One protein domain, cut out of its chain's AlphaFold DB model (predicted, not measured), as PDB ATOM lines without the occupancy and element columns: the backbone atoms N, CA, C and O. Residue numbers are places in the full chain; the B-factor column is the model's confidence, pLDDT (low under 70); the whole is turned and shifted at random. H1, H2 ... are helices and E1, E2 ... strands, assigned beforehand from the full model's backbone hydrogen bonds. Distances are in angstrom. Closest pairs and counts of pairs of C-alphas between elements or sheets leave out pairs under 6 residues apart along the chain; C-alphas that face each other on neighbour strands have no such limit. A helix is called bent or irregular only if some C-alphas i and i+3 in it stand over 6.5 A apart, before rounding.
ATOM      1  N   SER A  80      31.268  26.130 -21.576       54.31
ATOM      2  CA  SER A  80      31.382  24.660 -21.600       54.31
ATOM      3  C   SER A  80      30.198  23.951 -22.266       54.31
ATOM      4  O   SER A  80      30.400  22.956 -22.961       54.31
ATOM      5  N   LEU A  81      28.978  24.473 -22.103       57.75
ATOM      6  CA  LEU A  81      27.778  23.933 -22.750       57.75
ATOM      7  C   LEU A  81      27.753  24.284 -24.241       57.75
ATOM      8  O   LEU A  81      27.484  23.414 -25.065       57.75
ATOM      9  N   ASN A  82      28.118  25.520 -24.596       64.56
ATOM     10  CA  ASN A  82      28.225  25.937 -25.994       64.56
ATOM     11  C   ASN A  82      29.342  25.189 -26.737       64.56
ATOM     12  O   ASN A  82      29.126  24.765 -27.866       64.56
ATOM     13  N   VAL A  83      30.502  24.970 -26.110       64.25
ATOM     14  CA  VAL A  83      31.617  24.222 -26.713       64.25
ATOM     15  C   VAL A  83      31.226  22.766 -26.950       64.25
ATOM     16  O   VAL A  83      31.412  22.276 -28.059       64.25
ATOM     17  N   LYS A  84      30.607  22.090 -25.971       76.81
ATOM     18  CA  LYS A  84      30.111  20.714 -26.159       76.81
ATOM     19  C   LYS A  84      29.034  20.626 -27.243       76.81
ATOM     20  O   LYS A  84      29.031  19.680 -28.022       76.81
ATOM     21  N   ARG A  85      28.151  21.626 -27.330       80.56
ATOM     22  CA  ARG A  85      27.119  21.712 -28.372       80.56
ATOM     23  C   ARG A  85      27.715  21.896 -29.765       80.56
ATOM     24  O   ARG A  85      27.303  21.198 -30.680       80.56
ATOM     25  N   ILE A  86      28.673  22.807 -29.926       83.12
ATOM     26  CA  ILE A  86      29.349  23.043 -31.212       83.12
ATOM     27  C   ILE A  86      30.156  21.807 -31.618       83.12
ATOM     28  O   ILE A  86      30.117  21.406 -32.773       83.12
ATOM     29  N   GLN A  87      30.831  21.154 -30.668       85.44
ATOM     30  CA  GLN A  87      31.516  19.885 -30.922       85.44
ATOM     31  C   GLN A  87      30.548  18.810 -31.422       85.44
ATOM     32  O   GLN A  87      30.844  18.155 -32.415       85.44
ATOM     33  N   LEU A  88      29.387  18.658 -30.777       88.62
ATOM     34  CA  LEU A  88      28.351  17.733 -31.231       88.62
ATOM     35  C   LEU A  88      27.827  18.107 -32.623       88.62
ATOM     36  O   LEU A  88      27.745  17.239 -33.481       88.62
ATOM     37  N   ALA A  89      27.524  19.383 -32.870       89.44
ATOM     38  CA  ALA A  89      27.058  19.852 -34.174       89.44
ATOM     39  C   ALA A  89      28.076  19.543 -35.283       89.44
ATOM     40  O   ALA A  89      27.712  18.956 -36.293       89.44
ATOM     41  N   ASN A  90      29.363  19.819 -35.050       89.56
ATOM     42  CA  ASN A  90      30.433  19.501 -35.998       89.56
ATOM     43  C   ASN A  90      30.528  17.997 -36.284       89.56
ATOM     44  O   ASN A  90      30.802  17.602 -37.412       89.56
ATOM     45  N   LYS A  91      30.305  17.148 -35.272       91.44
ATOM     46  CA  LYS A  91      30.270  15.689 -35.445       91.44
ATOM     47  C   LYS A  91      29.074  15.242 -36.277       91.44
ATOM     48  O   LYS A  91      29.242  14.421 -37.166       91.44
ATOM     49  N   VAL A  92      27.896  15.806 -36.023       91.50
ATOM     50  CA  VAL A  92      26.690  15.520 -36.812       91.50
ATOM     51  C   VAL A  92      26.895  15.917 -38.272       91.50
ATOM     52  O   VAL A  92      26.667  15.092 -39.148       91.50
ATOM     53  N   VAL A  93      27.402  17.126 -38.531       90.00
ATOM     54  CA  VAL A  93      27.701  17.606 -39.890       90.00
ATOM     55  C   VAL A  93      28.751  16.725 -40.575       90.00
ATOM     56  O   VAL A  93      28.603  16.400 -41.747       90.00
ATOM     57  N   ALA A  94      29.778  16.267 -39.852       90.44
ATOM     58  CA  ALA A  94      30.803  15.382 -40.412       90.44
ATOM     59  C   ALA A  94      30.263  14.007 -40.845       90.44
ATOM     60  O   ALA A  94      30.802  13.410 -41.775       90.44
ATOM     61  N   HIS A  95      29.219  13.505 -40.180       90.81
ATOM     62  CA  HIS A  95      28.556  12.243 -40.534       90.81
ATOM     63  C   HIS A  95      27.401  12.428 -41.521       90.81
ATOM     64  O   HIS A  95      26.883  11.445 -42.052       90.81
ATOM     65  N   GLN A  96      26.974  13.664 -41.771       89.31
ATOM     66  CA  GLN A  96      25.832  13.933 -42.625       89.31
ATOM     67  C   GLN A  96      26.176  13.734 -44.098       89.31
ATOM     68  O   GLN A  96      27.069  14.368 -44.660       89.31
ATOM     69  N   LYS A  97      25.386  12.884 -44.757       88.31
ATOM     70  CA  LYS A  97      25.418  12.728 -46.209       88.31
ATOM     71  C   LYS A  97      24.627  13.856 -46.888       88.31
ATOM     72  O   LYS A  97      23.622  14.310 -46.337       88.31
ATOM     73  N   PRO A  98      25.022  14.299 -48.096       84.44
ATOM     74  CA  PRO A  98      24.258  15.289 -48.846       84.44
ATOM     75  C   PRO A  98      22.794  14.863 -49.022       84.44
ATOM     76  O   PRO A  98      22.523  13.767 -49.504       84.44
ATOM     77  N   GLY A  99      21.860  15.731 -48.629       83.25
ATOM     78  CA  GLY A  99      20.417  15.475 -48.719       83.25
ATOM     79  C   GLY A  99      19.816  14.637 -47.584       83.25
ATOM     80  O   GLY A  99      18.593  14.558 -47.511       83.25
ATOM     81  N   ALA A 100      20.626  14.069 -46.686       88.81
ATOM     82  CA  ALA A 100      20.133  13.315 -45.535       88.81
ATOM     83  C   ALA A 100      19.471  14.236 -44.501       88.81
ATOM     84  O   ALA A 100      20.002  15.300 -44.160       88.81
ATOM     85  N   ALA A 101      18.329  13.812 -43.969       90.50
ATOM     86  CA  ALA A 101      17.637  14.505 -42.894       90.50
ATOM     87  C   ALA A 101      18.263  14.184 -41.527       90.50
ATOM     88  O   ALA A 101      18.892  13.145 -41.324       90.50
ATOM     89  N   ILE A 102      18.075  15.091 -40.568       91.38
ATOM     90  CA  ILE A 102      18.522  14.919 -39.182       91.38
ATOM     91  C   ILE A 102      17.296  14.915 -38.284       91.38
ATOM     92  O   ILE A 102      16.567  15.899 -38.238       91.38
ATOM     93  N   TYR A 103      17.097  13.854 -37.516       91.75
ATOM     94  CA  TYR A 103      16.037  13.734 -36.521       91.75
ATOM     95  C   TYR A 103      16.643  13.831 -35.123       91.75
ATOM     96  O   TYR A 103      17.544  13.064 -34.781       91.75
ATOM     97  N   THR A 104      16.182  14.765 -34.289       92.38
ATOM     98  CA  THR A 104      16.781  14.969 -32.961       92.38
ATOM     99  C   THR A 104      15.789  15.408 -31.894       92.38
ATOM    100  O   THR A 104      14.938  16.248 -32.147       92.38
ATOM    101  N   ASN A 105      15.921  14.891 -30.669       91.50
ATOM    102  CA  ASN A 105      15.191  15.370 -29.481       91.50
ATOM    103  C   ASN A 105      15.980  16.439 -28.691       91.50
ATOM    104  O   ASN A 105      15.592  16.832 -27.593       91.50
ATOM    105  N   ALA A 106      17.112  16.908 -29.221       88.94
ATOM    106  CA  ALA A 106      17.991  17.861 -28.558       88.94
ATOM    107  C   ALA A 106      17.755  19.289 -29.071       88.94
ATOM    108  O   ALA A 106      18.345  19.708 -30.065       88.94
ATOM    109  N   TYR A 107      16.929  20.071 -28.371       84.56
ATOM    110  CA  TYR A 107      16.453  21.373 -28.868       84.56
ATOM    111  C   TYR A 107      17.582  22.368 -29.206       84.56
ATOM    112  O   TYR A 107      17.553  23.023 -30.247       84.56
ATOM    113  N   LEU A 108      18.625  22.455 -28.367       83.12
ATOM    114  CA  LEU A 108      19.767  23.344 -28.624       83.12
ATOM    115  C   LEU A 108      20.587  22.903 -29.836       83.12
ATOM    116  O   LEU A 108      21.155  23.749 -30.527       83.12
ATOM    117  N   LEU A 109      20.683  21.593 -30.069       85.06
ATOM    118  CA  LEU A 109      21.371  21.056 -31.234       85.06
ATOM    119  C   LEU A 109      20.559  21.352 -32.494       85.06
ATOM    120  O   LEU A 109      21.126  21.883 -33.440       85.06
ATOM    121  N   ALA A 110      19.247  21.093 -32.471       86.00
ATOM    122  CA  ALA A 110      18.354  21.392 -33.587       86.00
ATOM    123  C   ALA A 110      18.465  22.860 -34.018       86.00
ATOM    124  O   ALA A 110      18.721  23.147 -35.183       86.00
ATOM    125  N   TYR A 111      18.415  23.780 -33.050       81.19
ATOM    126  CA  TYR A 111      18.625  25.207 -33.297       81.19
ATOM    127  C   TYR A 111      19.997  25.528 -33.907       81.19
ATOM    128  O   TYR A 111      20.105  26.403 -34.758       81.19
ATOM    129  N   THR A 112      21.052  24.836 -33.468       84.38
ATOM    130  CA  THR A 112      22.416  25.061 -33.976       84.38
ATOM    131  C   THR A 112      22.580  24.542 -35.406       84.38
ATOM    132  O   THR A 112      23.288  25.161 -36.193       84.38
ATOM    133  N   LEU A 113      21.934  23.420 -35.736       83.38
ATOM    134  CA  LEU A 113      22.016  22.773 -37.047       83.38
ATOM    135  C   LEU A 113      21.089  23.409 -38.091       83.38
ATOM    136  O   LEU A 113      21.374  23.326 -39.277       83.38
ATOM    137  N   ALA A 114      20.012  24.079 -37.677       76.38
ATOM    138  CA  ALA A 114      19.061  24.751 -38.569       76.38
ATOM    139  C   ALA A 114      19.603  26.063 -39.197       76.38
ATOM    140  O   ALA A 114      18.843  26.997 -39.456       76.38
ATOM    141  N   SER A 115      20.919  26.167 -39.411       65.94
ATOM    142  CA  SER A 115      21.583  27.366 -39.931       65.94
ATOM    143  C   SER A 115      21.121  27.702 -41.360       65.94
ATOM    144  O   SER A 115      21.020  26.797 -42.189       65.94
ATOM    145  N   PRO A 116      20.928  28.990 -41.717       56.47
ATOM    146  CA  PRO A 116      20.489  29.404 -43.057       56.47
ATOM    147  C   PRO A 116      21.405  28.954 -44.204       56.47
ATOM    148  O   PRO A 116      20.985  28.938 -45.358       56.47
ATOM    149  N   ASN A 117      22.663  28.632 -43.892       52.41
ATOM    150  CA  ASN A 117      23.706  28.361 -44.880       52.41
ATOM    151  C   ASN A 117      23.888  26.866 -45.187       52.41
ATOM    152  O   ASN A 117      24.593  26.535 -46.135       52.41
ATOM    153  N   GLU A 118      23.261  25.971 -44.417       56.31
ATOM    154  CA  GLU A 118      23.345  24.519 -44.606       56.31
ATOM    155  C   GLU A 118      21.936  23.927 -44.473       56.31
ATOM    156  O   GLU A 118      21.489  23.627 -43.365       56.31
ATOM    157  N   PRO A 119      21.186  23.782 -45.582       53.22
ATOM    158  CA  PRO A 119      19.789  23.363 -45.558       53.22
ATOM    159  C   PRO A 119      19.677  21.845 -45.386       53.22
ATOM    160  O   PRO A 119      19.005  21.150 -46.146       53.22
ATOM    161  N   SER A 120      20.354  21.296 -44.388       64.44
ATOM    162  CA  SER A 120      20.000  19.993 -43.861       64.44
ATOM    163  C   SER A 120      18.593  20.061 -43.274       64.44
ATOM    164  O   SER A 120      18.298  20.936 -42.459       64.44
ATOM    165  N   GLN A 121      17.701  19.158 -43.690       83.25
ATOM    166  CA  GLN A 121      16.358  19.072 -43.115       83.25
ATOM    167  C   GLN A 121      16.459  18.575 -41.670       83.25
ATOM    168  O   GLN A 121      16.500  17.374 -41.408       83.25
ATOM    169  N   VAL A 122      16.537  19.512 -40.725       88.12
ATOM    170  CA  VAL A 122      16.540  19.217 -39.290       88.12
ATOM    171  C   VAL A 122      15.097  19.105 -38.806       88.12
ATOM    172  O   VAL A 122      14.344  20.079 -38.845       88.12
ATOM    173  N   ASN A 123      14.733  17.909 -38.354       88.31
ATOM    174  CA  ASN A 123      13.457  17.518 -37.776       88.31
ATOM    175  C   ASN A 123      13.613  17.383 -36.258       88.31
ATOM    176  O   ASN A 123      14.209  16.428 -35.751       88.31
ATOM    177  N   PHE A 124      13.080  18.344 -35.514       89.50
ATOM    178  CA  PHE A 124      13.120  18.310 -34.061       89.50
ATOM    179  C   PHE A 124      11.936  17.502 -33.502       89.50
ATOM    180  O   PHE A 124      10.777  17.794 -33.787       89.50
ATOM    181  N   LEU A 125      12.233  16.470 -32.713       89.38
ATOM    182  CA  LEU A 125      11.277  15.545 -32.107       89.38
ATOM    183  C   LEU A 125      10.713  16.160 -30.820       89.38
ATOM    184  O   LEU A 125      11.431  16.296 -29.827       89.38
ATOM    185  N   ALA A 126       9.432  16.524 -30.835       85.56
ATOM    186  CA  ALA A 126       8.772  17.194 -29.720       85.56
ATOM    187  C   ALA A 126       8.668  16.285 -28.481       85.56
ATOM    188  O   ALA A 126       8.109  15.192 -28.533       85.56
ATOM    189  N   GLY A 127       9.167  16.741 -27.331       86.12
ATOM    190  CA  GLY A 127       8.912  16.064 -26.055       86.12
ATOM    191  C   GLY A 127       7.437  16.142 -25.658       86.12
ATOM    192  O   GLY A 127       6.721  17.041 -26.100       86.12
ATOM    193  N   TYR A 128       6.964  15.227 -24.804       82.69
ATOM    194  CA  TYR A 128       5.547  15.219 -24.415       82.69
ATOM    195  C   TYR A 128       5.109  16.497 -23.714       82.69
ATOM    196  O   TYR A 128       3.960  16.882 -23.853       82.69
ATOM    197  N   ASP A 129       6.000  17.163 -22.991       83.62
ATOM    198  CA  ASP A 129       5.773  18.452 -22.346       83.62
ATOM    199  C   ASP A 129       5.497  19.544 -23.381       83.62
ATOM    200  O   ASP A 129       4.548  20.309 -23.248       83.62
ATOM    201  N   MET A 130       6.244  19.529 -24.484       82.50
ATOM    202  CA  MET A 130       6.102  20.472 -25.597       82.50
ATOM    203  C   MET A 130       4.786  20.296 -26.367       82.50
ATOM    204  O   MET A 130       4.411  21.174 -27.139       82.50
ATOM    205  N   ILE A 131       4.087  19.177 -26.161       80.44
ATOM    206  CA  ILE A 131       2.779  18.890 -26.758       80.44
ATOM    207  C   ILE A 131       1.668  19.065 -25.711       80.44
ATOM    208  O   ILE A 131       0.697  19.790 -25.921       80.44
ATOM    209  N   TYR A 132       1.814  18.425 -24.557       82.56
ATOM    210  CA  TYR A 132       0.809  18.368 -23.504       82.56
ATOM    211  C   TYR A 132       0.637  19.700 -22.775       82.56
ATOM    212  O   TYR A 132      -0.497  20.113 -22.547       82.56
ATOM    213  N   GLU A 133       1.723  20.396 -22.422       84.44
ATOM    214  CA  GLU A 133       1.611  21.642 -21.655       84.44
ATOM    215  C   GLU A 133       0.894  22.740 -22.455       84.44
ATOM    216  O   GLU A 133      -0.074  23.307 -21.945       84.44
ATOM    217  N   PRO A 134       1.250  23.008 -23.727       80.19
ATOM    218  CA  PRO A 134       0.502  23.961 -24.538       80.19
ATOM    219  C   PRO A 134      -0.946  23.527 -24.749       80.19
ATOM    220  O   PRO A 134      -1.831  24.379 -24.776       80.19
ATOM    221  N   PHE A 135      -1.217  22.223 -24.857       82.06
ATOM    222  CA  PHE A 135      -2.586  21.723 -24.919       82.06
ATOM    223  C   PHE A 135      -3.387  22.141 -23.685       82.06
ATOM    224  O   PHE A 135      -4.372  22.852 -23.838       82.06
ATOM    225  N   VAL A 136      -2.939  21.799 -22.476       84.69
ATOM    226  CA  VAL A 136      -3.706  22.089 -21.249       84.69
ATOM    227  C   VAL A 136      -3.761  23.578 -20.893       84.69
ATOM    228  O   VAL A 136      -4.679  24.005 -20.194       84.69
ATOM    229  N   LEU A 137      -2.796  24.376 -21.358       86.81
ATOM    230  CA  LEU A 137      -2.718  25.814 -21.077       86.81
ATOM    231  C   LEU A 137      -3.473  26.686 -22.092       86.81
ATOM    232  O   LEU A 137      -3.659  27.878 -21.846       86.81
ATOM    233  N   THR A 138      -3.904  26.136 -23.230       84.00
ATOM    234  CA  THR A 138      -4.593  26.906 -24.273       84.00
ATOM    235  C   THR A 138      -6.103  26.716 -24.221       84.00
ATOM    236  O   THR A 138      -6.624  25.644 -23.932       84.00
ATOM    237  N   ASN A 139      -6.851  27.773 -24.540       83.75
ATOM    238  CA  ASN A 139      -8.301  27.665 -24.631       83.75
ATOM    239  C   ASN A 139      -8.717  26.951 -25.935       83.75
ATOM    240  O   ASN A 139      -8.520  27.462 -27.042       83.75
ATOM    241  N   HIS A 140      -9.330  25.775 -25.804       82.19
ATOM    242  CA  HIS A 140      -9.794  24.981 -26.946       82.19
ATOM    243  C   HIS A 140     -11.061  25.542 -27.608       82.19
ATOM    244  O   HIS A 140     -11.244  25.373 -28.809       82.19
ATOM    245  N   VAL A 141     -11.910  26.258 -26.863       84.94
ATOM    246  CA  VAL A 141     -13.183  26.809 -27.368       84.94
ATOM    247  C   VAL A 141     -12.943  27.916 -28.394       84.94
ATOM    248  O   VAL A 141     -13.675  28.034 -29.370       84.94
ATOM    249  N   ASN A 142     -11.902  28.731 -28.201       86.31
ATOM    250  CA  ASN A 142     -11.602  29.866 -29.079       86.31
ATOM    251  C   ASN A 142     -10.463  29.598 -30.082       86.31
ATOM    252  O   ASN A 142      -9.929  30.553 -30.661       86.31
ATOM    253  N   ASN A 143     -10.074  28.333 -30.276       83.56
ATOM    254  CA  ASN A 143      -8.981  27.906 -31.154       83.56
ATOM    255  C   ASN A 143      -7.594  28.492 -30.803       83.56
ATOM    256  O   ASN A 143      -6.743  28.618 -31.686       83.56
ATOM    257  N   GLN A 144      -7.323  28.862 -29.541       86.50
ATOM    258  CA  GLN A 144      -5.972  29.285 -29.134       86.50
ATOM    259  C   GLN A 144      -4.939  28.186 -29.379       86.50
ATOM    260  O   GLN A 144      -3.858  28.493 -29.874       86.50
ATOM    261  N   ASN A 145      -5.294  26.928 -29.108       81.94
ATOM    262  CA  ASN A 145      -4.416  25.790 -29.349       81.94
ATOM    263  C   ASN A 145      -3.977  25.704 -30.820       81.94
ATOM    264  O   ASN A 145      -2.788  25.747 -31.114       81.94
ATOM    265  N   LYS A 146      -4.938  25.713 -31.755       81.19
ATOM    266  CA  LYS A 146      -4.663  25.643 -33.197       81.19
ATOM    267  C   LYS A 146      -3.800  26.809 -33.687       81.19
ATOM    268  O   LYS A 146      -2.882  26.616 -34.475       81.19
ATOM    269  N   ARG A 147      -4.065  28.031 -33.204       84.06
ATOM    270  CA  ARG A 147      -3.229  29.199 -33.533       84.06
ATOM    271  C   ARG A 147      -1.803  29.050 -33.012       84.06
ATOM    272  O   ARG A 147      -0.878  29.446 -33.708       84.06
ATOM    273  N   TRP A 148      -1.637  28.498 -31.812       83.38
ATOM    274  CA  TRP A 148      -0.321  28.239 -31.241       83.38
ATOM    275  C   TRP A 148       0.441  27.193 -32.063       83.38
ATOM    276  O   TRP A 148       1.550  27.484 -32.494       83.38
ATOM    277  N   VAL A 149      -0.184  26.053 -32.380       79.00
ATOM    278  CA  VAL A 149       0.394  24.991 -33.228       79.00
ATOM    279  C   VAL A 149       0.880  25.558 -34.562       79.00
ATOM    280  O   VAL A 149       2.054  25.417 -34.900       79.00
ATOM    281  N   ASN A 150       0.017  26.296 -35.266       78.31
ATOM    282  CA  ASN A 150       0.360  26.917 -36.547       78.31
ATOM    283  C   ASN A 150       1.504  27.940 -36.429       78.31
ATOM    284  O   ASN A 150       2.274  28.120 -37.368       78.31
ATOM    285  N   ALA A 151       1.609  28.644 -35.297       79.31
ATOM    286  CA  ALA A 151       2.660  29.635 -35.081       79.31
ATOM    287  C   ALA A 151       4.031  28.991 -34.820       79.31
ATOM    288  O   ALA A 151       5.055  29.584 -35.173       79.31
ATOM    289  N   VAL A 152       4.064  27.806 -34.205       76.69
ATOM    290  CA  VAL A 152       5.308  27.153 -33.769       76.69
ATOM    291  C   VAL A 152       5.815  26.080 -34.733       76.69
ATOM    292  O   VAL A 152       7.015  25.833 -34.749       76.69
ATOM    293  N   GLU A 153       4.961  25.501 -35.582       68.56
ATOM    294  CA  GLU A 153       5.306  24.395 -36.495       68.56
ATOM    295  C   GLU A 153       6.606  24.624 -37.295       68.56
ATOM    296  O   GLU A 153       7.477  23.754 -37.323       68.56
ATOM    297  N   ASN A 154       6.781  25.820 -37.868       66.00
ATOM    298  CA  ASN A 154       7.951  26.172 -38.689       66.00
ATOM    299  C   ASN A 154       8.960  27.095 -37.983       66.00
ATOM    300  O   ASN A 154       9.932  27.529 -38.593       66.00
ATOM    301  N   ASN A 155       8.707  27.456 -36.721       65.88
ATOM    302  CA  ASN A 155       9.517  28.439 -35.987       65.88
ATOM    303  C   ASN A 155      10.174  27.858 -34.732       65.88
ATOM    304  O   ASN A 155      11.034  28.501 -34.124       65.88
ATOM    305  N   PHE A 156       9.781  26.655 -34.313       68.69
ATOM    306  CA  PHE A 156      10.274  26.044 -33.090       68.69
ATOM    307  C   PHE A 156      11.439  25.103 -33.386       68.69
ATOM    308  O   PHE A 156      11.260  23.946 -33.754       68.69
ATOM    309  N   TYR A 157      12.652  25.635 -33.210       68.31
ATOM    310  CA  TYR A 157      13.922  24.911 -33.354       68.31
ATOM    311  C   TYR A 157      14.202  24.353 -34.764       68.31
ATOM    312  O   TYR A 157      14.836  23.310 -34.901       68.31
ATOM    313  N   GLY A 158      13.773  25.065 -35.813       65.19
ATOM    314  CA  GLY A 158      13.906  24.636 -37.208       65.19
ATOM    315  C   GLY A 158      12.573  24.091 -37.712       65.19
ATOM    316  O   GLY A 158      11.638  24.867 -37.869       65.19
ATOM    317  N   ASN A 159      12.473  22.770 -37.904       77.00
ATOM    318  CA  ASN A 159      11.220  22.098 -38.260       77.00
ATOM    319  C   ASN A 159      10.791  21.153 -37.139       77.00
ATOM    320  O   ASN A 159      11.333  20.053 -36.999       77.00
ATOM    321  N   LEU A 160       9.800  21.560 -36.354       82.00
ATOM    322  CA  LEU A 160       9.193  20.681 -35.364       82.00
ATOM    323  C   LEU A 160       8.491  19.528 -36.096       82.00
ATOM    324  O   LEU A 160       7.658  19.751 -36.974       82.00
ATOM    325  N   LEU A 161       8.829  18.286 -35.760       82.38
ATOM    326  CA  LEU A 161       8.144  17.115 -36.292       82.38
ATOM    327  C   LEU A 161       6.977  16.770 -35.379       82.38
ATOM    328  O   LEU A 161       7.173  16.099 -34.374       82.38
ATOM    329  N   TRP A 162       5.759  17.188 -35.712       78.38
ATOM    330  CA  TRP A 162       4.585  16.738 -34.963       78.38
ATOM    331  C   TRP A 162       4.410  15.215 -35.069       78.38
ATOM    332  O   TRP A 162       4.679  14.652 -36.131       78.38
ATOM    333  N   PRO A 163       3.931  14.526 -34.017       75.31
ATOM    334  CA  PRO A 163       3.822  13.065 -34.018       75.31
ATOM    335  C   PRO A 163       2.998  12.502 -35.180       75.31
ATOM    336  O   PRO A 163       3.409  11.552 -35.827       75.31
ATOM    337  N   CYS A 164       1.889  13.149 -35.528       72.69
ATOM    338  CA  CYS A 164       1.060  12.774 -36.678       72.69
ATOM    339  C   CYS A 164       1.666  13.095 -38.048       72.69
ATOM    340  O   CYS A 164       1.159  12.645 -39.074       72.69
ATOM    341  N   LEU A 165       2.710  13.922 -38.089       72.06
ATOM    342  CA  LEU A 165       3.478  14.179 -39.299       72.06
ATOM    343  C   LEU A 165       4.673  13.230 -39.412       72.06
ATOM    344  O   LEU A 165       5.297  13.214 -40.472       72.06
ATOM    345  N   ALA A 166       4.972  12.427 -38.381       70.06
ATOM    346  CA  ALA A 166       6.016  11.407 -38.446       70.06
ATOM    347  C   ALA A 166       5.754  10.443 -39.612       70.06
ATOM    348  O   ALA A 166       6.642  10.220 -40.426       70.06
ATOM    349  N   ASP A 167       4.506  10.003 -39.793       64.12
ATOM    350  CA  ASP A 167       4.083   9.140 -40.908       64.12
ATOM    351  C   ASP A 167       4.288   9.792 -42.287       64.12
ATOM    352  O   ASP A 167       4.482   9.105 -43.288       64.12
ATOM    353  N   LYS A 168       4.283  11.131 -42.354       66.50
ATOM    354  CA  LYS A 168       4.529  11.898 -43.588       66.50
ATOM    355  C   LYS A 168       6.011  12.211 -43.820       66.50
ATOM    356  O   LYS A 168       6.351  12.713 -44.890       66.50
ATOM    357  N   ARG A 169       6.880  11.957 -42.839       74.00
ATOM    358  CA  ARG A 169       8.334  12.148 -42.928       74.00
ATOM    359  C   ARG A 169       9.034  10.816 -42.631       74.00
ATOM    360  O   ARG A 169       9.507  10.621 -41.512       74.00
ATOM    361  N   PRO A 170       9.054   9.886 -43.606       77.38
ATOM    362  CA  PRO A 170       9.734   8.610 -43.434       77.38
ATOM    363  C   PRO A 170      11.226   8.827 -43.171       77.38
ATOM    364  O   PRO A 170      11.831   9.779 -43.673       77.38
ATOM    365  N   LEU A 171      11.808   7.927 -42.381       87.56
ATOM    366  CA  LEU A 171      13.246   7.891 -42.140       87.56
ATOM    367  C   LEU A 171      13.874   7.116 -43.294       87.56
ATOM    368  O   LEU A 171      13.609   5.925 -43.447       87.56
ATOM    369  N   ASN A 172      14.687   7.778 -44.106       90.81
ATOM    370  CA  ASN A 172      15.316   7.172 -45.274       90.81
ATOM    371  C   ASN A 172      16.705   6.641 -44.922       90.81
ATOM    372  O   ASN A 172      17.360   7.126 -43.996       90.81
ATOM    373  N   ALA A 173      17.185   5.659 -45.677       92.38
ATOM    374  CA  ALA A 173      18.549   5.173 -45.553       92.38
ATOM    375  C   ALA A 173      19.558   6.331 -45.691       92.38
ATOM    376  O   ALA A 173      19.524   7.101 -46.651       92.38
ATOM    377  N   GLY A 174      20.477   6.440 -44.732       92.50
ATOM    378  CA  GLY A 174      21.452   7.529 -44.642       92.50
ATOM    379  C   GLY A 174      21.001   8.746 -43.828       92.50
ATOM    380  O   GLY A 174      21.849   9.590 -43.536       92.50
ATOM    381  N   ASP A 175      19.730   8.832 -43.419       93.75
ATOM    382  CA  ASP A 175      19.283   9.836 -42.449       93.75
ATOM    383  C   ASP A 175      19.961   9.621 -41.088       93.75
ATOM    384  O   ASP A 175      20.326   8.500 -40.708       93.75
ATOM    385  N   LEU A 176      20.112  10.707 -40.329       94.50
ATOM    386  CA  LEU A 176      20.730  10.682 -39.007       94.50
ATOM    387  C   LEU A 176      19.686  10.805 -37.895       94.50
ATOM    388  O   LEU A 176      18.877  11.731 -37.886       94.50
ATOM    389  N   LEU A 177      19.772   9.930 -36.896       94.38
ATOM    390  CA  LEU A 177      19.073  10.061 -35.617       94.38
ATOM    391  C   LEU A 177      20.076  10.521 -34.559       94.38
ATOM    392  O   LEU A 177      20.982   9.777 -34.187       94.38
ATOM    393  N   VAL A 178      19.908  11.738 -34.048       94.50
ATOM    394  CA  VAL A 178      20.778  12.310 -33.015       94.50
ATOM    395  C   VAL A 178      19.998  12.460 -31.720       94.50
ATOM    396  O   VAL A 178      19.218  13.397 -31.538       94.50
ATOM    397  N   LEU A 179      20.195  11.516 -30.807       94.25
ATOM    398  CA  LEU A 179      19.342  11.327 -29.643       94.25
ATOM    399  C   LEU A 179      20.099  11.654 -28.361       94.25
ATOM    400  O   LEU A 179      21.138  11.074 -28.062       94.25
ATOM    401  N   SER A 180      19.556  12.577 -27.578       91.75
ATOM    402  CA  SER A 180      19.930  12.760 -26.181       91.75
ATOM    403  C   SER A 180      19.273  11.691 -25.306       91.75
ATOM    404  O   SER A 180      18.269  11.090 -25.690       91.75
ATOM    405  N   SER A 181      19.784  11.523 -24.085       85.19
ATOM    406  CA  SER A 181      19.186  10.666 -23.045       85.19
ATOM    407  C   SER A 181      17.776  11.086 -22.583       85.19
ATOM    408  O   SER A 181      17.192  10.433 -21.714       85.19
ATOM    409  N   ASP A 182      17.210  12.150 -23.157       83.38
ATOM    410  CA  ASP A 182      15.852  12.602 -22.894       83.38
ATOM    411  C   ASP A 182      14.801  11.590 -23.380       83.38
ATOM    412  O   ASP A 182      14.559  11.405 -24.577       83.38
ATOM    413  N   LYS A 183      14.129  10.962 -22.413       83.31
ATOM    414  CA  LYS A 183      13.098   9.949 -22.653       83.31
ATOM    415  C   LYS A 183      11.759  10.535 -23.095       83.31
ATOM    416  O   LYS A 183      10.915   9.774 -23.555       83.31
ATOM    417  N   ARG A 184      11.538  11.851 -22.976       85.38
ATOM    418  CA  ARG A 184      10.235  12.485 -23.246       85.38
ATOM    419  C   ARG A 184       9.788  12.294 -24.691       85.38
ATOM    420  O   ARG A 184       8.610  12.054 -24.921       85.38
ATOM    421  N   ALA A 185      10.719  12.348 -25.643       84.44
ATOM    422  CA  ALA A 185      10.428  12.054 -27.045       84.44
ATOM    423  C   ALA A 185      10.113  10.560 -27.261       84.44
ATOM    424  O   ALA A 185       9.191  10.223 -27.993       84.44
ATOM    425  N   GLY A 186      10.812   9.655 -26.567       84.06
ATOM    426  CA  GLY A 186      10.575   8.204 -26.653       84.06
ATOM    427  C   GLY A 186       9.197   7.744 -26.166       84.06
ATOM    428  O   GLY A 186       8.811   6.611 -26.419       84.06
ATOM    429  N   VAL A 187       8.449   8.619 -25.489       83.00
ATOM    430  CA  VAL A 187       7.048   8.385 -25.109       83.00
ATOM    431  C   VAL A 187       6.102   8.506 -26.310       83.00
ATOM    432  O   VAL A 187       5.049   7.880 -26.325       83.00
ATOM    433  N   ILE A 188       6.458   9.331 -27.295       80.56
ATOM    434  CA  ILE A 188       5.572   9.717 -28.399       80.56
ATOM    435  C   ILE A 188       6.046   9.164 -29.738       80.56
ATOM    436  O   ILE A 188       5.226   8.869 -30.603       80.56
ATOM    437  N   TYR A 189       7.358   9.019 -29.920       83.75
ATOM    438  CA  TYR A 189       7.948   8.462 -31.131       83.75
ATOM    439  C   TYR A 189       8.468   7.048 -30.866       83.75
ATOM    440  O   TYR A 189       8.972   6.776 -29.771       83.75
ATOM    441  N   PRO A 190       8.435   6.155 -31.868       83.31
ATOM    442  CA  PRO A 190       8.928   4.787 -31.740       83.31
ATOM    443  C   PRO A 190      10.468   4.726 -31.832       83.31
ATOM    444  O   PRO A 190      11.036   4.020 -32.663       83.31
ATOM    445  N   ILE A 191      11.161   5.472 -30.963       87.81
ATOM    446  CA  ILE A 191      12.622   5.662 -30.987       87.81
ATOM    447  C   ILE A 191      13.376   4.331 -30.963       87.81
ATOM    448  O   ILE A 191      14.340   4.157 -31.703       87.81
ATOM    449  N   GLU A 192      12.938   3.375 -30.144       87.75
ATOM    450  CA  GLU A 192      13.600   2.069 -30.051       87.75
ATOM    451  C   GLU A 192      13.467   1.261 -31.350       87.75
ATOM    452  O   GLU A 192      14.419   0.604 -31.766       87.75
ATOM    453  N   ILE A 193      12.333   1.371 -32.050       85.88
ATOM    454  CA  ILE A 193      12.136   0.745 -33.368       85.88
ATOM    455  C   ILE A 193      13.057   1.403 -34.402       85.88
ATOM    456  O   ILE A 193      13.696   0.714 -35.199       85.88
ATOM    457  N   TRP A 194      13.182   2.732 -34.368       88.75
ATOM    458  CA  TRP A 194      14.111   3.451 -35.241       88.75
ATOM    459  C   TRP A 194      15.567   3.044 -34.984       88.75
ATOM    460  O   TRP A 194      16.310   2.797 -35.934       88.75
ATOM    461  N   LYS A 195      15.971   2.884 -33.716       91.38
ATOM    462  CA  LYS A 195      17.313   2.408 -33.345       91.38
ATOM    463  C   LYS A 195      17.603   0.994 -33.850       91.38
ATOM    464  O   LYS A 195      18.693   0.762 -34.364       91.38
ATOM    465  N   GLN A 196      16.647   0.064 -33.756       90.31
ATOM    466  CA  GLN A 196      16.808  -1.320 -34.247       90.31
ATOM    467  C   GLN A 196      17.138  -1.389 -35.745       90.31
ATOM    468  O   GLN A 196      17.872  -2.271 -36.186       90.31
ATOM    469  N   ASN A 197      16.630  -0.430 -36.516       90.25
ATOM    470  CA  ASN A 197      16.829  -0.311 -37.960       90.25
ATOM    471  C   ASN A 197      17.965   0.654 -38.343       90.25
ATOM    472  O   ASN A 197      18.133   1.014 -39.510       90.25
ATOM    473  N   SER A 198      18.762   1.061 -37.361       94.56
ATOM    474  CA  SER A 198      19.874   1.989 -37.526       94.56
ATOM    475  C   SER A 198      21.185   1.363 -37.041       94.56
ATOM    476  O   SER A 198      21.225   0.294 -36.426       94.56
ATOM    477  N   SER A 199      22.307   2.002 -37.351       96.69
ATOM    478  CA  SER A 199      23.618   1.714 -36.759       96.69
ATOM    479  C   SER A 199      24.061   2.895 -35.925       96.69
ATOM    480  O   SER A 199      24.108   4.007 -36.437       96.69
ATOM    481  N   MET A 200      24.443   2.657 -34.672       96.50
ATOM    482  CA  MET A 200      25.120   3.680 -33.883       96.50
ATOM    483  C   MET A 200      26.490   3.953 -34.511       96.50
ATOM    484  O   MET A 200      27.294   3.035 -34.662       96.50
ATOM    485  N   ILE A 201      26.729   5.205 -34.882       95.88
ATOM    486  CA  ILE A 201      27.988   5.680 -35.457       95.88
ATOM    487  C   ILE A 201      28.917   6.141 -34.337       95.88
ATOM    488  O   ILE A 201      30.098   5.804 -34.307       95.88
ATOM    489  N   GLU A 202      28.380   6.938 -33.410       94.56
ATOM    490  CA  GLU A 202      29.182   7.606 -32.392       94.56
ATOM    491  C   GLU A 202      28.350   7.924 -31.144       94.56
ATOM    492  O   GLU A 202      27.146   8.177 -31.217       94.56
ATOM    493  N   HIS A 203      29.019   7.958 -29.993       91.06
ATOM    494  CA  HIS A 203      28.468   8.469 -28.742       91.06
ATOM    495  C   HIS A 203      29.312   9.656 -28.266       91.06
ATOM    496  O   HIS A 203      30.511   9.513 -28.020       91.06
ATOM    497  N   VAL A 204      28.698  10.830 -28.118       86.25
ATOM    498  CA  VAL A 204      29.396  12.075 -27.764       86.25
ATOM    499  C   VAL A 204      28.617  12.810 -26.688       86.25
ATOM    500  O   VAL A 204      27.505  13.266 -26.916       86.25
ATOM    501  N   GLY A 205      29.210  12.971 -25.503       78.38
ATOM    502  CA  GLY A 205      28.681  13.871 -24.473       78.38
ATOM    503  C   GLY A 205      27.258  13.558 -23.992       78.38
ATOM    504  O   GLY A 205      26.542  14.491 -23.637       78.38
ATOM    505  N   GLY A 206      26.850  12.283 -23.981       84.06
ATOM    506  CA  GLY A 206      25.494  11.864 -23.602       84.06
ATOM    507  C   GLY A 206      24.481  11.878 -24.752       84.06
ATOM    508  O   GLY A 206      23.283  11.733 -24.502       84.06
ATOM    509  N   PHE A 207      24.960  12.052 -25.985       90.94
ATOM    510  CA  PHE A 207      24.184  11.935 -27.213       90.94
ATOM    511  C   PHE A 207      24.652  10.726 -28.010       90.94
ATOM    512  O   PHE A 207      25.844  10.424 -28.061       90.94
ATOM    513  N   GLU A 208      23.709  10.061 -28.654       94.31
ATOM    514  CA  GLU A 208      23.956   8.972 -29.584       94.31
ATOM    515  C   GLU A 208      23.649   9.454 -31.000       94.31
ATOM    516  O   GLU A 208      22.586  10.027 -31.244       94.31
ATOM    517  N   ILE A 209      24.574   9.217 -31.925       95.38
ATOM    518  CA  ILE A 209      24.393   9.467 -33.352       95.38
ATOM    519  C   ILE A 209      24.203   8.111 -34.016       95.38
ATOM    520  O   ILE A 209      25.085   7.254 -33.941       95.38
ATOM    521  N   TRP A 210      23.062   7.926 -34.664       96.88
ATOM    522  CA  TRP A 210      22.745   6.728 -35.423       96.88
ATOM    523  C   TRP A 210      22.508   7.077 -36.887       96.88
ATOM    524  O   TRP A 210      21.931   8.117 -37.188       96.88
ATOM    525  N   GLU A 211      22.914   6.185 -37.781       96.31
ATOM    526  CA  GLU A 211      22.601   6.237 -39.207       96.31
ATOM    527  C   GLU A 211      21.530   5.204 -39.535       96.31
ATOM    528  O   GLU A 211      21.667   4.026 -39.190       96.31
ATOM    529  N   VAL A 212      20.481   5.638 -40.223       94.69
ATOM    530  CA  VAL A 212      19.406   4.770 -40.696       94.69
ATOM    531  C   VAL A 212      19.932   3.854 -41.804       94.69
ATOM    532  O   VAL A 212      20.488   4.323 -42.796       94.69
ATOM    533  N   LYS A 213      19.760   2.534 -41.655       93.69
ATOM    534  CA  LYS A 213      20.299   1.545 -42.611       93.69
ATOM    535  C   LYS A 213      19.390   1.287 -43.806       93.69
ATOM    536  O   LYS A 213      19.873   0.899 -44.865       93.69
ATOM    537  N   GLN A 214      18.087   1.429 -43.605       88.62
ATOM    538  CA  GLN A 214      17.062   1.101 -44.585       88.62
ATOM    539  C   GLN A 214      15.880   2.047 -44.435       88.62
ATOM    540  O   GLN A 214      15.604   2.507 -43.326       88.62
ATOM    541  N   ASP A 215      15.184   2.293 -45.540       87.56
ATOM    542  CA  ASP A 215      13.994   3.131 -45.543       87.56
ATOM    543  C   ASP A 215      12.943   2.547 -44.600       87.56
ATOM    544  O   ASP A 215      12.569   1.373 -44.669       87.56
ATOM    545  N   MET A 216      12.460   3.394 -43.704       82.75
ATOM    546  CA  MET A 216      11.408   3.088 -42.763       82.75
ATOM    547  C   MET A 216      10.251   4.028 -43.027       82.75
ATOM    548  O   MET A 216      10.373   5.251 -42.905       82.75
ATOM    549  N   GLN A 217       9.078   3.450 -43.271       72.06
ATOM    550  CA  GLN A 217       7.879   4.189 -42.918       72.06
ATOM    551  C   GLN A 217       7.921   4.422 -41.415       72.06
ATOM    552  O   GLN A 217       8.273   3.508 -40.661       72.06
ATOM    553  N   ALA A 218       7.615   5.643 -40.977       58.91
ATOM    554  CA  ALA A 218       7.398   5.866 -39.563       58.91
ATOM    555  C   ALA A 218       6.237   4.949 -39.161       58.91
ATOM    556  O   ALA A 218       5.093   5.128 -39.564       58.91
ATOM    557  N   SER A 219       6.597   3.848 -38.508       54.47
ATOM    558  CA  SER A 219       5.657   2.878 -37.982       54.47
ATOM    559  C   SER A 219       4.703   3.613 -37.054       54.47
ATOM    560  O   SER A 219       5.153   4.480 -36.301       54.47
ATOM    561  N   VAL A 220       3.433   3.196 -37.106       53.88
ATOM    562  CA  VAL A 220       2.319   3.545 -36.214       53.88
ATOM    563  C   VAL A 220       2.837   4.118 -34.905       53.88
ATOM    564  O   VAL A 220       3.592   3.434 -34.203       53.88
ATOM    565  N   MET A 221       2.446   5.363 -34.605       60.62
ATOM    566  CA  MET A 221       2.737   5.996 -33.321       60.62
ATOM    567  C   MET A 221       2.612   4.960 -32.196       60.62
ATOM    568  O   MET A 221       1.612   4.232 -32.177       60.62
ATOM    569  N   PRO A 222       3.601   4.854 -31.286       63.06
ATOM    570  CA  PRO A 222       3.476   3.967 -30.141       63.06
ATOM    571  C   PRO A 222       2.140   4.237 -29.452       63.06
ATOM    572  O   PRO A 222       1.667   5.379 -29.443       63.06
ATOM    573  N   GLU A 223       1.528   3.183 -28.910       67.44
ATOM    574  CA  GLU A 223       0.291   3.332 -28.150       67.44
ATOM    575  C   GLU A 223       0.511   4.427 -27.106       67.44
ATOM    576  O   GLU A 223       1.414   4.333 -26.265       67.44
ATOM    577  N   LEU A 224      -0.240   5.522 -27.253       70.06
ATOM    578  CA  LEU A 224      -0.032   6.688 -26.415       70.06
ATOM    579  C   LEU A 224      -0.245   6.274 -24.961       70.06
ATOM    580  O   LEU A 224      -1.178   5.516 -24.673       70.06
ATOM    581  N   PRO A 225       0.578   6.771 -24.028       70.69
ATOM    582  CA  PRO A 225       0.370   6.466 -22.628       70.69
ATOM    583  C   PRO A 225      -1.061   6.825 -22.208       70.69
ATOM    584  O   PRO A 225      -1.562   7.866 -22.635       70.69
ATOM    585  N   PRO A 226      -1.694   6.066 -21.296       75.25
ATOM    586  CA  PRO A 226      -3.080   6.315 -20.887       75.25
ATOM    587  C   PRO A 226      -3.332   7.728 -20.336       75.25
ATOM    588  O   PRO A 226      -4.457   8.219 -20.355       75.25
ATOM    589  N   TRP A 227      -2.284   8.378 -19.821       77.12
ATOM    590  CA  TRP A 227      -2.334   9.738 -19.287       77.12
ATOM    591  C   TRP A 227      -2.238  10.834 -20.355       77.12
ATOM    592  O   TRP A 227      -2.498  11.989 -20.026       77.12
ATOM    593  N   LEU A 228      -1.861  10.509 -21.598       74.25
ATOM    594  CA  LEU A 228      -1.789  11.445 -22.718       74.25
ATOM    595  C   LEU A 228      -3.037  11.262 -23.597       74.25
ATOM    596  O   LEU A 228      -3.091  10.318 -24.387       74.25
ATOM    597  N   PRO A 229      -4.061  12.131 -23.478       74.50
ATOM    598  CA  PRO A 229      -5.300  11.954 -24.221       74.50
ATOM    599  C   PRO A 229      -5.035  11.934 -25.735       74.50
ATOM    600  O   PRO A 229      -4.316  12.809 -26.221       74.50
ATOM    601  N   PRO A 230      -5.670  11.038 -26.514       73.12
ATOM    602  CA  PRO A 230      -5.509  11.008 -27.972       73.12
ATOM    603  C   PRO A 230      -5.819  12.353 -28.645       73.12
ATOM    604  O   PRO A 230      -5.174  12.731 -29.622       73.12
ATOM    605  N   ALA A 231      -6.753  13.117 -28.061       73.06
ATOM    606  CA  ALA A 231      -7.098  14.467 -28.496       73.06
ATOM    607  C   ALA A 231      -5.898  15.431 -28.483       73.06
ATOM    608  O   ALA A 231      -5.832  16.332 -29.315       73.06
ATOM    609  N   VAL A 232      -4.934  15.248 -27.574       75.44
ATOM    610  CA  VAL A 232      -3.722  16.079 -27.505       75.44
ATOM    611  C   VAL A 232      -2.921  15.945 -28.787       75.44
ATOM    612  O   VAL A 232      -2.527  16.947 -29.370       75.44
ATOM    613  N   VAL A 233      -2.733  14.714 -29.253       71.94
ATOM    614  CA  VAL A 233      -1.995  14.451 -30.484       71.94
ATOM    615  C   VAL A 233      -2.795  14.921 -31.689       71.94
ATOM    616  O   VAL A 233      -2.242  15.637 -32.512       71.94
ATOM    617  N   SER A 234      -4.093  14.616 -31.774       69.62
ATOM    618  CA  SER A 234      -4.898  14.991 -32.945       69.62
ATOM    619  C   SER A 234      -5.083  16.502 -33.119       69.62
ATOM    620  O   SER A 234      -5.201  16.969 -34.246       69.62
ATOM    621  N   THR A 235      -5.094  17.288 -32.035       69.50
ATOM    622  CA  THR A 235      -5.241  18.759 -32.118       69.50
ATOM    623  C   THR A 235      -3.950  19.446 -32.580       69.50
ATOM    624  O   THR A 235      -3.987  20.562 -33.093       69.50
ATOM    625  N   MET A 236      -2.810  18.762 -32.453       68.19
ATOM    626  CA  MET A 236      -1.486  19.248 -32.869       68.19
ATOM    627  C   MET A 236      -1.210  18.987 -34.357       68.19
ATOM    628  O   MET A 236      -0.102  19.208 -34.836       68.19
ATOM    629  N   CYS A 237      -2.232  18.529 -35.081       64.19
ATOM    630  CA  CYS A 237      -2.208  18.148 -36.486       64.19
ATOM    631  C   CYS A 237      -3.222  19.022 -37.235       64.19
ATOM    632  O   CYS A 237      -4.405  18.672 -37.265       64.19
TER     633      CYS A 237
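Overview. This is residues 80 to 237 of the 238 residues of an uncharacterized protein of Oligoflexales bacterium (UniProt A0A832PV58). A strongly twisted sheet of six mostly short strands makes the body, with helices H1 and H2 over one face of it and the short helix H6 on the other face. Beyond the edge strand E3, a loosely joined group of helices, H3, H4 and H7, makes the other end of the long axis, and residues 213 to 229, with no named element, run from E6 to H7. The printed part has 158 residues, with seven named helices and six named strands in the order H1 E1 H2 E2 H3 H4 E3 H5 E4 H6 E5 E6 H7, and its class is mixed, helices and strands. The sheet is mixed, in the order E3 E2 E1 E4 E6 E5. The whole is compact, with a radius of gyration of the C-alphas of 15.6 A, yet elongated in outline, spanning 47 by 30 by 26 A.

Along the chain. H1, residues 80 to 95, begins with C-alpha 80 at (31.382, 24.660, -21.600) and is 22.8 A long. E1, residues 102 to 104, H2, residues 107 to 113, and E2, residues 122 to 125, follow. H3, residues 128 to 137, is 13.8 A long and is neither bent nor irregular, but only just: C-alphas 130 and 133 are 6.1 A apart. H4, residues 144 to 152, is 12.4 A long. Next come E3, residues 159 to 161, H5, residues 163 to 166, and E4, residues 176 to 180, which is 13.0 A long and begins with C-alpha 176 at (20.730, 10.682, -39.007). H6, residues 191 to 196, precedes E5, residues 198 to 204, 17.0 A long, and E6, residues 207 to 212, 16.0 A long. H7, residues 230 to 235, ends with C-alpha 235 at (-5.241, 18.759, -32.118).

Arrangement. E3 and E2 are parallel at 39 degrees, with N 161 and O 124 2.8 A apart, within hydrogen-bond range. E2 and E1 are parallel at 26 degrees, with N 123 and O 102 at 2.7 A, and E1 and E4 at 16 degrees, with N 103 and O 176 at 2.8 A. E4 and E6 are antiparallel at 157 degrees, with N 177 and O 210 at 2.8 A. E6 and E5, a hairpin, are antiparallel at 155 degrees, with N 199 and O 211 at 2.8 A. E1, H2, E2 and E2, H3 H4, E3 are strand-helix-strand units, two parallel neighbour strands with helices between, and E3, H5, E4 and E4, H6, E5 are split ones, with other strands between; each of the four crossovers is right-handed. H1 is on the sheet at a height of 9.1 A, along the strands, at 13 degrees to E6 on the local plane. H2 is on the same face at a height of 8.3 A, at 4 degrees to E1 on the local plane. H1 touches H2 with residues 85 to 89 alone, at a steep tilt of 54 degrees; the closest C-alphas, of Arg 85 and Leu 109, are 6.5 A apart. H6 is on the opposite face at a height of 5.6 A, over none of the strands. H3 and H4, a helical hairpin, only just touch, with 3 pairs of C-alphas within 8 A, the closest being Phe 135 and Asn 145 at 6.3 A. H3 touches H7 about perpendicular, at 77 degrees, with the C-alphas of Phe 135 and Val 232 closest at 6.3 A. H5 and H7 only just touch, with 3 such pairs, the closest C-alphas being those of Pro 163 and Val 233 at 6.9 A. Every O i to N i+4 pair is within hydrogen-bond range in H1, H2, H4, H6 and H7; H3 has 5 of 6, and H5 is too short for such a pair.

Size, cuts and confidence. The two C-alphas farthest apart, of Ala 94 and Val 141, are 47.3 A apart. The printed part has no cut, and the link from E6 to H7, 17 residues, is long. The mean pLDDT of the printed part is 81.1; 28 residues are under 70, namely 80 to 83, 115 to 120, 153 to 158, 167 to 168, 218 to 223 and 234 to 237.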